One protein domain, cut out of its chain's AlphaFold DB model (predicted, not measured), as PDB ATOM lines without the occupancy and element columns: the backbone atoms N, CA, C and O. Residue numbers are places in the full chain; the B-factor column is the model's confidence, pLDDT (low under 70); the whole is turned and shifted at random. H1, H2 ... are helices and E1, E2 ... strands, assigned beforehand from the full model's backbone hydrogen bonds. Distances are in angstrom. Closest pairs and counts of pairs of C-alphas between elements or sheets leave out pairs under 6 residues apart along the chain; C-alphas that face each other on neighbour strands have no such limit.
ATOM      1  N   ILE A  79     160.383  -7.164 -46.712       71.62
ATOM      2  CA  ILE A  79     160.564  -8.618 -46.622       71.62
ATOM      3  C   ILE A  79     159.207  -9.306 -46.496       71.62
ATOM      4  O   ILE A  79     158.335  -8.845 -45.762       71.62
ATOM      5  N   LYS A  80     159.036 -10.413 -47.223       76.31
ATOM      6  CA  LYS A  80     157.866 -11.291 -47.116       76.31
ATOM      7  C   LYS A  80     158.010 -12.172 -45.875       76.31
ATOM      8  O   LYS A  80     158.996 -12.897 -45.762       76.31
ATOM      9  N   ILE A  81     157.033 -12.144 -44.981       71.31
ATOM     10  CA  ILE A  81     157.012 -12.951 -43.760       71.31
ATOM     11  C   ILE A  81     155.723 -13.760 -43.747       71.31
ATOM     12  O   ILE A  81     154.649 -13.235 -44.023       71.31
ATOM     13  N   GLU A  82     155.828 -15.046 -43.434       65.00
ATOM     14  CA  GLU A  82     154.668 -15.912 -43.242       65.00
ATOM     15  C   GLU A  82     154.395 -16.044 -41.743       65.00
ATOM     16  O   GLU A  82     155.234 -16.522 -40.976       65.00
ATOM     17  N   ARG A  83     153.221 -15.574 -41.313       61.94
ATOM     18  CA  ARG A  83     152.737 -15.667 -39.931       61.94
ATOM     19  C   ARG A  83     151.353 -16.291 -39.942       61.94
ATOM     20  O   ARG A  83     150.445 -15.741 -40.553       61.94
ATOM     21  N   LYS A  84     151.189 -17.424 -39.251       57.84
ATOM     22  CA  LYS A  84     149.884 -18.082 -39.021       57.84
ATOM     23  C   LYS A  84     149.014 -18.227 -40.293       57.84
ATOM     24  O   LYS A  84     147.806 -18.049 -40.233       57.84
ATOM     25  N   GLY A  85     149.623 -18.530 -41.443       58.84
ATOM     26  CA  GLY A  85     148.910 -18.709 -42.720       58.84
ATOM     27  C   GLY A  85     148.644 -17.427 -43.523       58.84
ATOM     28  O   GLY A  85     148.179 -17.513 -44.655       58.84
ATOM     29  N   THR A  86     148.987 -16.251 -42.993       59.53
ATOM     30  CA  THR A  86     148.935 -14.960 -43.696       59.53
ATOM     31  C   THR A  86     150.328 -14.489 -44.109       59.53
ATOM     32  O   THR A  86     151.296 -14.597 -43.351       59.53
ATOM     33  N   VAL A  87     150.427 -13.967 -45.336       70.94
ATOM     34  CA  VAL A  87     151.643 -13.346 -45.873       70.94
ATOM     35  C   VAL A  87     151.617 -11.857 -45.550       70.94
ATOM     36  O   VAL A  87     150.765 -11.128 -46.054       70.94
ATOM     37  N   GLU A  88     152.581 -11.398 -44.761       74.19
ATOM     38  CA  GLU A  88     152.779  -9.987 -44.433       74.19
ATOM     39  C   GLU A  88     154.054  -9.455 -45.097       74.19
ATOM     40  O   GLU A  88     155.058 -10.161 -45.221       74.19
ATOM     41  N   TYR A  89     154.028  -8.191 -45.522       73.19
ATOM     42  CA  TYR A  89     155.190  -7.499 -46.076       73.19
ATOM     43  C   TYR A  89     155.673  -6.447 -45.085       73.19
ATOM     44  O   TYR A  89     155.016  -5.426 -44.891       73.19
ATOM     45  N   VAL A  90     156.840  -6.675 -44.486       72.81
ATOM     46  CA  VAL A  90     157.397  -5.782 -43.465       72.81
ATOM     47  C   VAL A  90     158.491  -4.918 -44.070       72.81
ATOM     48  O   VAL A  90     159.439  -5.434 -44.661       72.81
ATOM     49  N   ASN A  91     158.375  -3.598 -43.924       77.81
ATOM     50  CA  ASN A  91     159.416  -2.661 -44.337       77.81
ATOM     51  C   ASN A  91     160.588  -2.719 -43.351       77.81
ATOM     52  O   ASN A  91     160.461  -2.291 -42.205       77.81
ATOM     53  N   VAL A  92     161.734  -3.217 -43.818       76.56
ATOM     54  CA  VAL A  92     162.917  -3.421 -42.976       76.56
ATOM     55  C   VAL A  92     163.455  -2.116 -42.395       76.56
ATOM     56  O   VAL A  92     163.999  -2.145 -41.305       76.56
ATOM     57  N   GLU A  93     163.300  -0.970 -43.060       71.69
ATOM     58  CA  GLU A  93     163.886   0.295 -42.581       71.69
ATOM     59  C   GLU A  93     163.096   0.943 -41.447       71.69
ATOM     60  O   GLU A  93     163.679   1.624 -40.600       71.69
ATOM     61  N   ASN A  94     161.793   0.668 -41.393       75.56
ATOM     62  CA  ASN A  94     160.879   1.277 -40.429       75.56
ATOM     63  C   ASN A  94     160.409   0.303 -39.345       75.56
ATOM     64  O   ASN A  94     159.609   0.697 -38.503       75.56
ATOM     65  N   ILE A  95     160.879  -0.946 -39.356       83.50
ATOM     66  CA  ILE A  95     160.470  -1.938 -38.363       83.50
ATOM     67  C   ILE A  95     160.874  -1.496 -36.953       83.50
ATOM     68  O   ILE A  95     162.042  -1.195 -36.698       83.50
ATOM     69  N   THR A  96     159.927  -1.461 -36.025       85.25
ATOM     70  CA  THR A  96     160.205  -1.136 -34.618       85.25
ATOM     71  C   THR A  96     161.014  -2.249 -33.941       85.25
ATOM     72  O   THR A  96     161.039  -3.391 -34.404       85.25
ATOM     73  N   PHE A  97     161.702  -1.944 -32.834       86.31
ATOM     74  CA  PHE A  97     162.448  -2.976 -32.101       86.31
ATOM     75  C   PHE A  97     161.532  -4.049 -31.494       86.31
ATOM     76  O   PHE A  97     161.917  -5.216 -31.462       86.31
ATOM     77  N   GLU A  98     160.308  -3.700 -31.089       84.81
ATOM     78  CA  GLU A  98     159.314  -4.671 -30.606       84.81
ATOM     79  C   GLU A  98     158.840  -5.624 -31.713       84.81
ATOM     80  O   GLU A  98     158.809  -6.846 -31.530       84.81
ATOM     81  N   GLU A  99     158.531  -5.087 -32.896       83.75
ATOM     82  CA  GLU A  99     158.181  -5.901 -34.062       83.75
ATOM     83  C   GLU A  99     159.343  -6.813 -34.463       83.75
ATOM     84  O   GLU A  99     159.130  -7.995 -34.743       83.75
ATOM     85  N   LEU A 100     160.573  -6.288 -34.447       87.12
ATOM     86  CA  LEU A 100     161.768  -7.055 -34.773       87.12
ATOM     87  C   LEU A 100     162.020  -8.178 -33.756       87.12
ATOM     88  O   LEU A 100     162.264  -9.308 -34.176       87.12
ATOM     89  N   ARG A 101     161.873  -7.924 -32.447       87.62
ATOM     90  CA  ARG A 101     161.919  -8.974 -31.409       87.62
ATOM     91  C   ARG A 101     160.907 -10.073 -31.701       87.62
ATOM     92  O   ARG A 101     161.271 -11.242 -31.758       87.62
ATOM     93  N   THR A 102     159.662  -9.692 -31.979       87.19
ATOM     94  CA  THR A 102     158.586 -10.647 -32.280       87.19
ATOM     95  C   THR A 102     158.924 -11.522 -33.495       87.19
ATOM     96  O   THR A 102     158.614 -12.713 -33.512       87.19
ATOM     97  N   LEU A 103     159.573 -10.956 -34.518       85.38
ATOM     98  CA  LEU A 103     160.023 -11.698 -35.702       85.38
ATOM     99  C   LEU A 103     161.211 -12.627 -35.445       85.38
ATOM    100  O   LEU A 103     161.275 -13.716 -36.016       85.38
ATOM    101  N   LEU A 104     162.158 -12.207 -34.610       87.56
ATOM    102  CA  LEU A 104     163.302 -13.037 -34.238       87.56
ATOM    103  C   LEU A 104     162.847 -14.212 -33.363       87.56
ATOM    104  O   LEU A 104     163.245 -15.354 -33.608       87.56
ATOM    105  N   SER A 105     161.915 -13.973 -32.433       86.06
ATOM    106  CA  SER A 105     161.320 -15.015 -31.588       86.06
ATOM    107  C   SER A 105     160.562 -16.073 -32.389       86.06
ATOM    108  O   SER A 105     160.605 -17.249 -32.032       86.06
ATOM    109  N   SER A 106     159.911 -15.701 -33.499       82.19
ATOM    110  CA  SER A 106     159.226 -16.679 -34.356       82.19
ATOM    111  C   SER A 106     160.178 -17.551 -35.181       82.19
ATOM    112  O   SER A 106     159.713 -18.498 -35.812       82.19
ATOM    113  N   LYS A 107     161.489 -17.244 -35.218       79.94
ATOM    114  CA  LYS A 107     162.548 -17.951 -35.980       79.94
ATOM    115  C   LYS A 107     162.235 -18.200 -37.467       79.94
ATOM    116  O   LYS A 107     162.931 -18.964 -38.145       79.94
ATOM    117  N   SER A 108     161.224 -17.519 -37.999       81.62
ATOM    118  CA  SER A 108     160.679 -17.704 -39.347       81.62
ATOM    119  C   SER A 108     161.477 -16.971 -40.424       81.62
ATOM    120  O   SER A 108     161.296 -17.236 -41.609       81.62
ATOM    121  N   LEU A 109     162.390 -16.083 -40.030       85.50
ATOM    122  CA  LEU A 109     163.205 -15.301 -40.957       85.50
ATOM    123  C   LEU A 109     164.250 -16.167 -41.669       85.50
ATOM    124  O   LEU A 109     164.909 -17.009 -41.054       85.50
ATOM    125  N   SER A 110     164.444 -15.954 -42.966       87.94
ATOM    126  CA  SER A 110     165.542 -16.569 -43.714       87.94
ATOM    127  C   SER A 110     166.882 -15.892 -43.403       87.94
ATOM    128  O   SER A 110     166.938 -14.774 -42.886       87.94
ATOM    129  N   LYS A 111     167.991 -16.551 -43.750       88.56
ATOM    130  CA  LYS A 111     169.336 -15.983 -43.576       88.56
ATOM    131  C   LYS A 111     169.496 -14.669 -44.349       88.56
ATOM    132  O   LYS A 111     170.045 -13.704 -43.828       88.56
ATOM    133  N   GLU A 112     168.979 -14.602 -45.569       86.44
ATOM    134  CA  GLU A 112     169.004 -13.409 -46.415       86.44
ATOM    135  C   GLU A 112     168.208 -12.255 -45.802       86.44
ATOM    136  O   GLU A 112     168.636 -11.104 -45.904       86.44
ATOM    137  N   GLN A 113     167.082 -12.557 -45.152       86.62
ATOM    138  CA  GLN A 113     166.271 -11.564 -44.450       86.62
ATOM    139  C   GLN A 113     166.997 -11.025 -43.223       86.62
ATOM    140  O   GLN A 113     167.052  -9.812 -43.047       86.62
ATOM    141  N   LEU A 114     167.620 -11.896 -42.428       89.94
ATOM    142  CA  LEU A 114     168.446 -11.482 -41.292       89.94
ATOM    143  C   LEU A 114     169.615 -10.596 -41.744       89.94
ATOM    144  O   LEU A 114     169.844  -9.545 -41.159       89.94
ATOM    145  N   LEU A 115     170.306 -10.954 -42.834       89.12
ATOM    146  CA  LEU A 115     171.396 -10.135 -43.382       89.12
ATOM    147  C   LEU A 115     170.907  -8.745 -43.808       89.12
ATOM    148  O   LEU A 115     171.591  -7.752 -43.570       89.12
ATOM    149  N   LEU A 116     169.734  -8.674 -44.442       87.50
ATOM    150  CA  LEU A 116     169.138  -7.409 -44.868       87.50
ATOM    151  C   LEU A 116     168.720  -6.549 -43.667       87.50
ATOM    152  O   LEU A 116     168.976  -5.348 -43.664       87.50
ATOM    153  N   ILE A 117     168.111  -7.159 -42.645       88.19
ATOM    154  CA  ILE A 117     167.730  -6.481 -41.400       88.19
ATOM    155  C   ILE A 117     168.968  -5.940 -40.687       88.19
ATOM    156  O   ILE A 117     169.004  -4.758 -40.351       88.19
ATOM    157  N   GLY A 118     169.991  -6.777 -40.502       88.00
ATOM    158  CA  GLY A 118     171.236  -6.384 -39.853       88.00
ATOM    159  C   GLY A 118     171.893  -5.197 -40.555       88.00
ATOM    160  O   GLY A 118     172.228  -4.210 -39.904       88.00
ATOM    161  N   GLU A 119     172.001  -5.240 -41.883       88.19
ATOM    162  CA  GLU A 119     172.611  -4.162 -42.670       88.19
ATOM    163  C   GLU A 119     171.813  -2.858 -42.593       88.19
ATOM    164  O   GLU A 119     172.395  -1.788 -42.417       88.19
ATOM    165  N   LYS A 120     170.484  -2.931 -42.718       85.94
ATOM    166  CA  LYS A 120     169.637  -1.738 -42.838       85.94
ATOM    167  C   LYS A 120     169.228  -1.117 -41.510       85.94
ATOM    168  O   LYS A 120     169.062   0.097 -41.465       85.94
ATOM    169  N   ARG A 121     169.065  -1.906 -40.444       86.12
ATOM    170  CA  ARG A 121     168.643  -1.392 -39.126       86.12
ATOM    171  C   ARG A 121     169.771  -1.256 -38.125       86.12
ATOM    172  O   ARG A 121     169.698  -0.371 -37.281       86.12
ATOM    173  N   LEU A 122     170.787  -2.108 -38.210       88.00
ATOM    174  CA  LEU A 122     171.818  -2.220 -37.175       88.00
ATOM    175  C   LEU A 122     173.226  -1.913 -37.700       88.00
ATOM    176  O   LEU A 122     174.187  -1.978 -36.941       88.00
ATOM    177  N   GLY A 123     173.371  -1.585 -38.991       84.81
ATOM    178  CA  GLY A 123     174.669  -1.301 -39.611       84.81
ATOM    179  C   GLY A 123     175.591  -2.522 -39.726       84.81
ATOM    180  O   GLY A 123     176.789  -2.377 -39.962       84.81
ATOM    181  N   ILE A 124     175.054  -3.736 -39.578       88.62
ATOM    182  CA  ILE A 124     175.816  -4.986 -39.659       88.62
ATOM    183  C   ILE A 124     176.070  -5.310 -41.134       88.62
ATOM    184  O   ILE A 124     175.166  -5.722 -41.858       88.62
ATOM    185  N   SER A 125     177.311  -5.148 -41.599       87.56
ATOM    186  CA  SER A 125     177.659  -5.360 -43.013       87.56
ATOM    187  C   SER A 125     177.299  -6.767 -43.500       87.56
ATOM    188  O   SER A 125     177.822  -7.771 -43.005       87.56
ATOM    189  N   LYS A 126     176.462  -6.845 -44.542       87.12
ATOM    190  CA  LYS A 126     176.053  -8.110 -45.166       87.12
ATOM    191  C   LYS A 126     177.239  -8.896 -45.731       87.12
ATOM    192  O   LYS A 126     177.242 -10.125 -45.681       87.12
ATOM    193  N   GLY A 127     178.244  -8.201 -46.269       83.25
ATOM    194  CA  GLY A 127     179.425  -8.819 -46.875       83.25
ATOM    195  C   GLY A 127     180.286  -9.571 -45.858       83.25
ATOM    196  O   GLY A 127     180.656 -10.719 -46.102       83.25
ATOM    197  N   ALA A 128     180.530  -8.955 -44.699       84.56
ATOM    198  CA  ALA A 128     181.353  -9.532 -43.636       84.56
ATOM    199  C   ALA A 128     180.701 -10.770 -42.992       84.56
ATOM    200  O   ALA A 128     181.386 -11.726 -42.637       84.56
ATOM    201  N   HIS A 129     179.369 -10.790 -42.912       88.94
ATOM    202  CA  HIS A 129     178.624 -11.800 -42.155       88.94
ATOM    203  C   HIS A 129     177.932 -12.851 -43.034       88.94
ATOM    204  O   HIS A 129     177.213 -13.714 -42.538       88.94
ATOM    205  N   ARG A 130     178.175 -12.848 -44.353       87.00
ATOM    206  CA  ARG A 130     177.550 -13.795 -45.297       87.00
ATOM    207  C   ARG A 130     177.872 -15.262 -44.986       87.00
ATOM    208  O   ARG A 130     177.075 -16.147 -45.304       87.00
ATOM    209  N   ARG A 131     179.035 -15.528 -44.386       89.00
ATOM    210  CA  ARG A 131     179.500 -16.882 -44.038       89.00
ATOM    211  C   ARG A 131     178.930 -17.406 -42.719       89.00
ATOM    212  O   ARG A 131     178.936 -18.618 -42.540       89.00
ATOM    213  N   LEU A 132     178.391 -16.538 -41.860       90.69
ATOM    214  CA  LEU A 132     177.807 -16.953 -40.585       90.69
ATOM    215  C   LEU A 132     176.602 -17.871 -40.786       90.69
ATOM    216  O   LEU A 132     175.867 -17.765 -41.779       90.69
ATOM    217  N   LYS A 133     176.382 -18.777 -39.839       92.88
ATOM    218  CA  LYS A 133     175.157 -19.576 -39.774       92.88
ATOM    219  C   LYS A 133     173.969 -18.681 -39.416       92.88
ATOM    220  O   LYS A 133     174.128 -17.592 -38.870       92.88
ATOM    221  N   LYS A 134     172.753 -19.141 -39.735       91.69
ATOM    222  CA  LYS A 134     171.510 -18.399 -39.451       91.69
ATOM    223  C   LYS A 134     171.394 -18.042 -37.962       91.69
ATOM    224  O   LYS A 134     171.035 -16.919 -37.642       91.69
ATOM    225  N   GLU A 135     171.728 -18.982 -37.082       90.62
ATOM    226  CA  GLU A 135     171.673 -18.819 -35.622       90.62
ATOM    227  C   GLU A 135     172.687 -17.788 -35.118       90.62
ATOM    228  O   GLU A 135     172.333 -16.891 -34.366       90.62
ATOM    229  N   GLU A 136     173.930 -17.856 -35.598       91.25
ATOM    230  CA  GLU A 136     174.978 -16.884 -35.256       91.25
ATOM    231  C   GLU A 136     174.592 -15.471 -35.699       91.25
ATOM    232  O   GLU A 136     174.796 -14.502 -34.972       91.25
ATOM    233  N   LEU A 137     173.994 -15.355 -36.887       92.31
ATOM    234  CA  LEU A 137     173.510 -14.087 -37.413       92.31
ATOM    235  C   LEU A 137     172.316 -13.548 -36.611       92.31
ATOM    236  O   LEU A 137     172.221 -12.342 -36.405       92.31
ATOM    237  N   GLN A 138     171.423 -14.428 -36.154       92.81
ATOM    238  CA  GLN A 138     170.319 -14.059 -35.273       92.81
ATOM    239  C   GLN A 138     170.841 -13.536 -33.928       92.81
ATOM    240  O   GLN A 138     170.461 -12.437 -33.532       92.81
ATOM    241  N   ASN A 139     171.775 -14.247 -33.292       92.62
ATOM    242  CA  ASN A 139     172.390 -13.808 -32.037       92.62
ATOM    243  C   ASN A 139     173.105 -12.459 -32.198       92.62
ATOM    244  O   ASN A 139     172.974 -11.580 -31.355       92.62
ATOM    245  N   LEU A 140     173.819 -12.260 -33.312       93.19
ATOM    246  CA  LEU A 140     174.492 -10.996 -33.609       93.19
ATOM    247  C   LEU A 140     173.507  -9.821 -33.712       93.19
ATOM    248  O   LEU A 140     173.793  -8.729 -33.223       93.19
ATOM    249  N   ILE A 141     172.357 -10.039 -34.351       92.31
ATOM    250  CA  ILE A 141     171.288  -9.042 -34.466       92.31
ATOM    251  C   ILE A 141     170.693  -8.735 -33.089       92.31
ATOM    252  O   ILE A 141     170.531  -7.563 -32.760       92.31
ATOM    253  N   GLU A 142     170.415  -9.755 -32.275       93.06
ATOM    254  CA  GLU A 142     169.885  -9.591 -30.915       93.06
ATOM    255  C   GLU A 142     170.859  -8.797 -30.027       93.06
ATOM    256  O   GLU A 142     170.468  -7.782 -29.452       93.06
ATOM    257  N   SER A 143     172.149  -9.148 -30.019       92.62
ATOM    258  CA  SER A 143     173.173  -8.394 -29.280       92.62
ATOM    259  C   SER A 143     173.324  -6.952 -29.776       92.62
ATOM    260  O   SER A 143     173.496  -6.024 -28.986       92.62
ATOM    261  N   ALA A 144     173.252  -6.723 -31.089       92.19
ATOM    262  CA  ALA A 144     173.309  -5.372 -31.636       92.19
ATOM    263  C   ALA A 144     172.080  -4.535 -31.237       92.19
ATOM    264  O   ALA A 144     172.229  -3.343 -30.966       92.19
ATOM    265  N   MET A 145     170.891  -5.138 -31.149       92.75
ATOM    266  CA  MET A 145     169.694  -4.458 -30.643       92.75
ATOM    267  C   MET A 145     169.856  -4.037 -29.180       92.75
ATOM    268  O   MET A 145     169.607  -2.876 -28.858       92.75
ATOM    269  N   GLU A 146     170.329  -4.938 -28.318       91.31
ATOM    270  CA  GLU A 146     170.582  -4.642 -26.900       91.31
ATOM    271  C   GLU A 146     171.593  -3.501 -26.722       91.31
ATOM    272  O   GLU A 146     171.390  -2.593 -25.909       91.31
ATOM    273  N   ASN A 147     172.654  -3.490 -27.534       90.69
ATOM    274  CA  ASN A 147     173.645  -2.416 -27.528       90.69
ATOM    275  C   ASN A 147     173.030  -1.065 -27.913       90.69
ATOM    276  O   ASN A 147     173.288  -0.057 -27.255       90.69
ATOM    277  N   VAL A 148     172.197  -1.024 -28.959       88.19
ATOM    278  CA  VAL A 148     171.541   0.218 -29.399       88.19
ATOM    279  C   VAL A 148     170.574   0.746 -28.338       88.19
ATOM    280  O   VAL A 148     170.575   1.946 -28.059       88.19
ATOM    281  N   GLU A 149     169.781  -0.123 -27.710       86.31
ATOM    282  CA  GLU A 149     168.886   0.266 -26.613       86.31
ATOM    283  C   GLU A 149     169.669   0.797 -25.405       86.31
ATOM    284  O   GLU A 149     169.332   1.849 -24.857       86.31
ATOM    285  N   THR A 150     170.767   0.131 -25.040       88.56
ATOM    286  CA  THR A 150     171.647   0.568 -23.949       88.56
ATOM    287  C   THR A 150     172.229   1.955 -24.224       88.56
ATOM    288  O   THR A 150     172.169   2.840 -23.368       88.56
ATOM    289  N   LEU A 151     172.725   2.194 -25.442       86.44
ATOM    290  CA  LEU A 151     173.221   3.507 -25.860       86.44
ATOM    291  C   LEU A 151     172.125   4.579 -25.808       86.44
ATOM    292  O   LEU A 151     172.400   5.722 -25.438       86.44
ATOM    293  N   HIS A 152     170.881   4.223 -26.135       84.56
ATOM    294  CA  HIS A 152     169.751   5.142 -26.039       84.56
ATOM    295  C   HIS A 152     169.454   5.539 -24.585       84.56
ATOM    296  O   HIS A 152     169.255   6.722 -24.300       84.56
ATOM    297  N   ILE A 153     169.492   4.579 -23.655       86.44
ATOM    298  CA  ILE A 153     169.322   4.829 -22.214       86.44
ATOM    299  C   ILE A 153     170.434   5.745 -21.689       86.44
ATOM    300  O   ILE A 153     170.145   6.716 -20.990       86.44
ATOM    301  N   ILE A 154     171.695   5.469 -22.042       84.38
ATOM    302  CA  ILE A 154     172.843   6.292 -21.634       84.38
ATOM    303  C   ILE A 154     172.686   7.722 -22.157       84.38
ATOM    304  O   ILE A 154     172.824   8.674 -21.391       84.38
ATOM    305  N   LYS A 155     172.340   7.885 -23.441       88.56
ATOM    306  CA  LYS A 155     172.120   9.201 -24.052       88.56
ATOM    307  C   LYS A 155     171.026   9.992 -23.335       88.56
ATOM    308  O   LYS A 155     171.198  11.191 -23.122       88.56
ATOM    309  N   LYS A 156     169.920   9.336 -22.968       87.44
ATOM    310  CA  LYS A 156     168.822   9.972 -22.232       87.44
ATOM    311  C   LYS A 156     169.295  10.469 -20.866       87.44
ATOM    312  O   LYS A 156     169.117  11.641 -20.573       87.44
ATOM    313  N   LYS A 157     169.980   9.614 -20.099       86.12
ATOM    314  CA  LYS A 157     170.537   9.969 -18.782       86.12
ATOM    315  C   LYS A 157     171.590  11.076 -18.834       86.12
ATOM    316  O   LYS A 157     171.718  11.823 -17.882       86.12
ATOM    317  N   ALA A 158     172.360  11.166 -19.916       80.56
ATOM    318  CA  ALA A 158     173.363  12.217 -20.097       80.56
ATOM    319  C   ALA A 158     172.770  13.566 -20.549       80.56
ATOM    320  O   ALA A 158     173.496  14.554 -20.604       80.56
ATOM    321  N   SER A 159     171.490  13.590 -20.936       78.06
ATOM    322  CA  SER A 159     170.770  14.798 -21.366       78.06
ATOM    323  C   SER A 159     169.810  15.335 -20.290       78.06
ATOM    324  O   SER A 159     169.150  16.344 -20.538       78.06
TER     325      SER A 159
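What this domain is: This is residues 79 to 159 of the 160 residues of an uncharacterized protein of Candidatus Omnitrophica bacterium (UniProt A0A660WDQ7). One long helix, H4, lies with its first part side by side with H2 in a small body, and its last part sticks out as an arm, residues 150 to 157. The short helix H3 packs on H2, H1 runs near H4, and a two-stranded hairpin, E1 and E2, lies at the edge of the body. The printed part has 81 residues, with two named strands and four named helices in the order E1 E2 H1 H2 H3 H4; the sheet, E1 - E2, is antiparallel and the class is mostly helix. The whole is compact, with a radius of gyration of the C-alphas of 13.5 A, yet elongated, spanning 45 by 29 by 18 A.

How they stand to each other: E1, residues 79 to 83, and E2, residues 86 to 91, form a hairpin, antiparallel at 146 degrees; N 81 and O 88 are within hydrogen-bond range at 2.8 A. The closest C-alphas of E1 and H2, residues 111 to 122, are those of Ile 79 and Gln 113, 6.8 A apart. H2 and H4, residues 134 to 157, touch, with H4's residues 134 to 145 alone, at a shallow tilt of 15 degrees, the same way; their closest C-alphas, Lys 111 and Lys 134, are 5.3 A apart. H3, residues 126 to 129, touches H2's residues 115 to 119 alone, the closest C-alphas being Leu 115 and Lys 126, 5.4 A. H1, residues 97 to 105, is close to but not clearly touching H4, with the C-alphas of Leu 104 and Gln 138 closest at 7.2 A, at a shallow tilt of 24 degrees, opposite ways. H1 and H2 are apart. Every O i to N i+4 pair is within hydrogen-bond range in H1, H2 and H4; H3 is too short for one.

Where its parts are: E1 begins at C-alpha 79, (160.564, -8.618, -46.622), and E2, 16.2 A long, ends at C-alpha 91. H2 is 15.4 A long, and H4, 35.1 A, ends at C-alpha 157, (170.537, 9.969, -18.782).

The domain as a whole: The C-alphas of Gly 85 and Ala 158, the two farthest apart, are 45.5 A apart. The printed part has no cut, and no link is long. Residues 150 to 159 stand free. Residues 82 to 86 are under 70 in pLDDT.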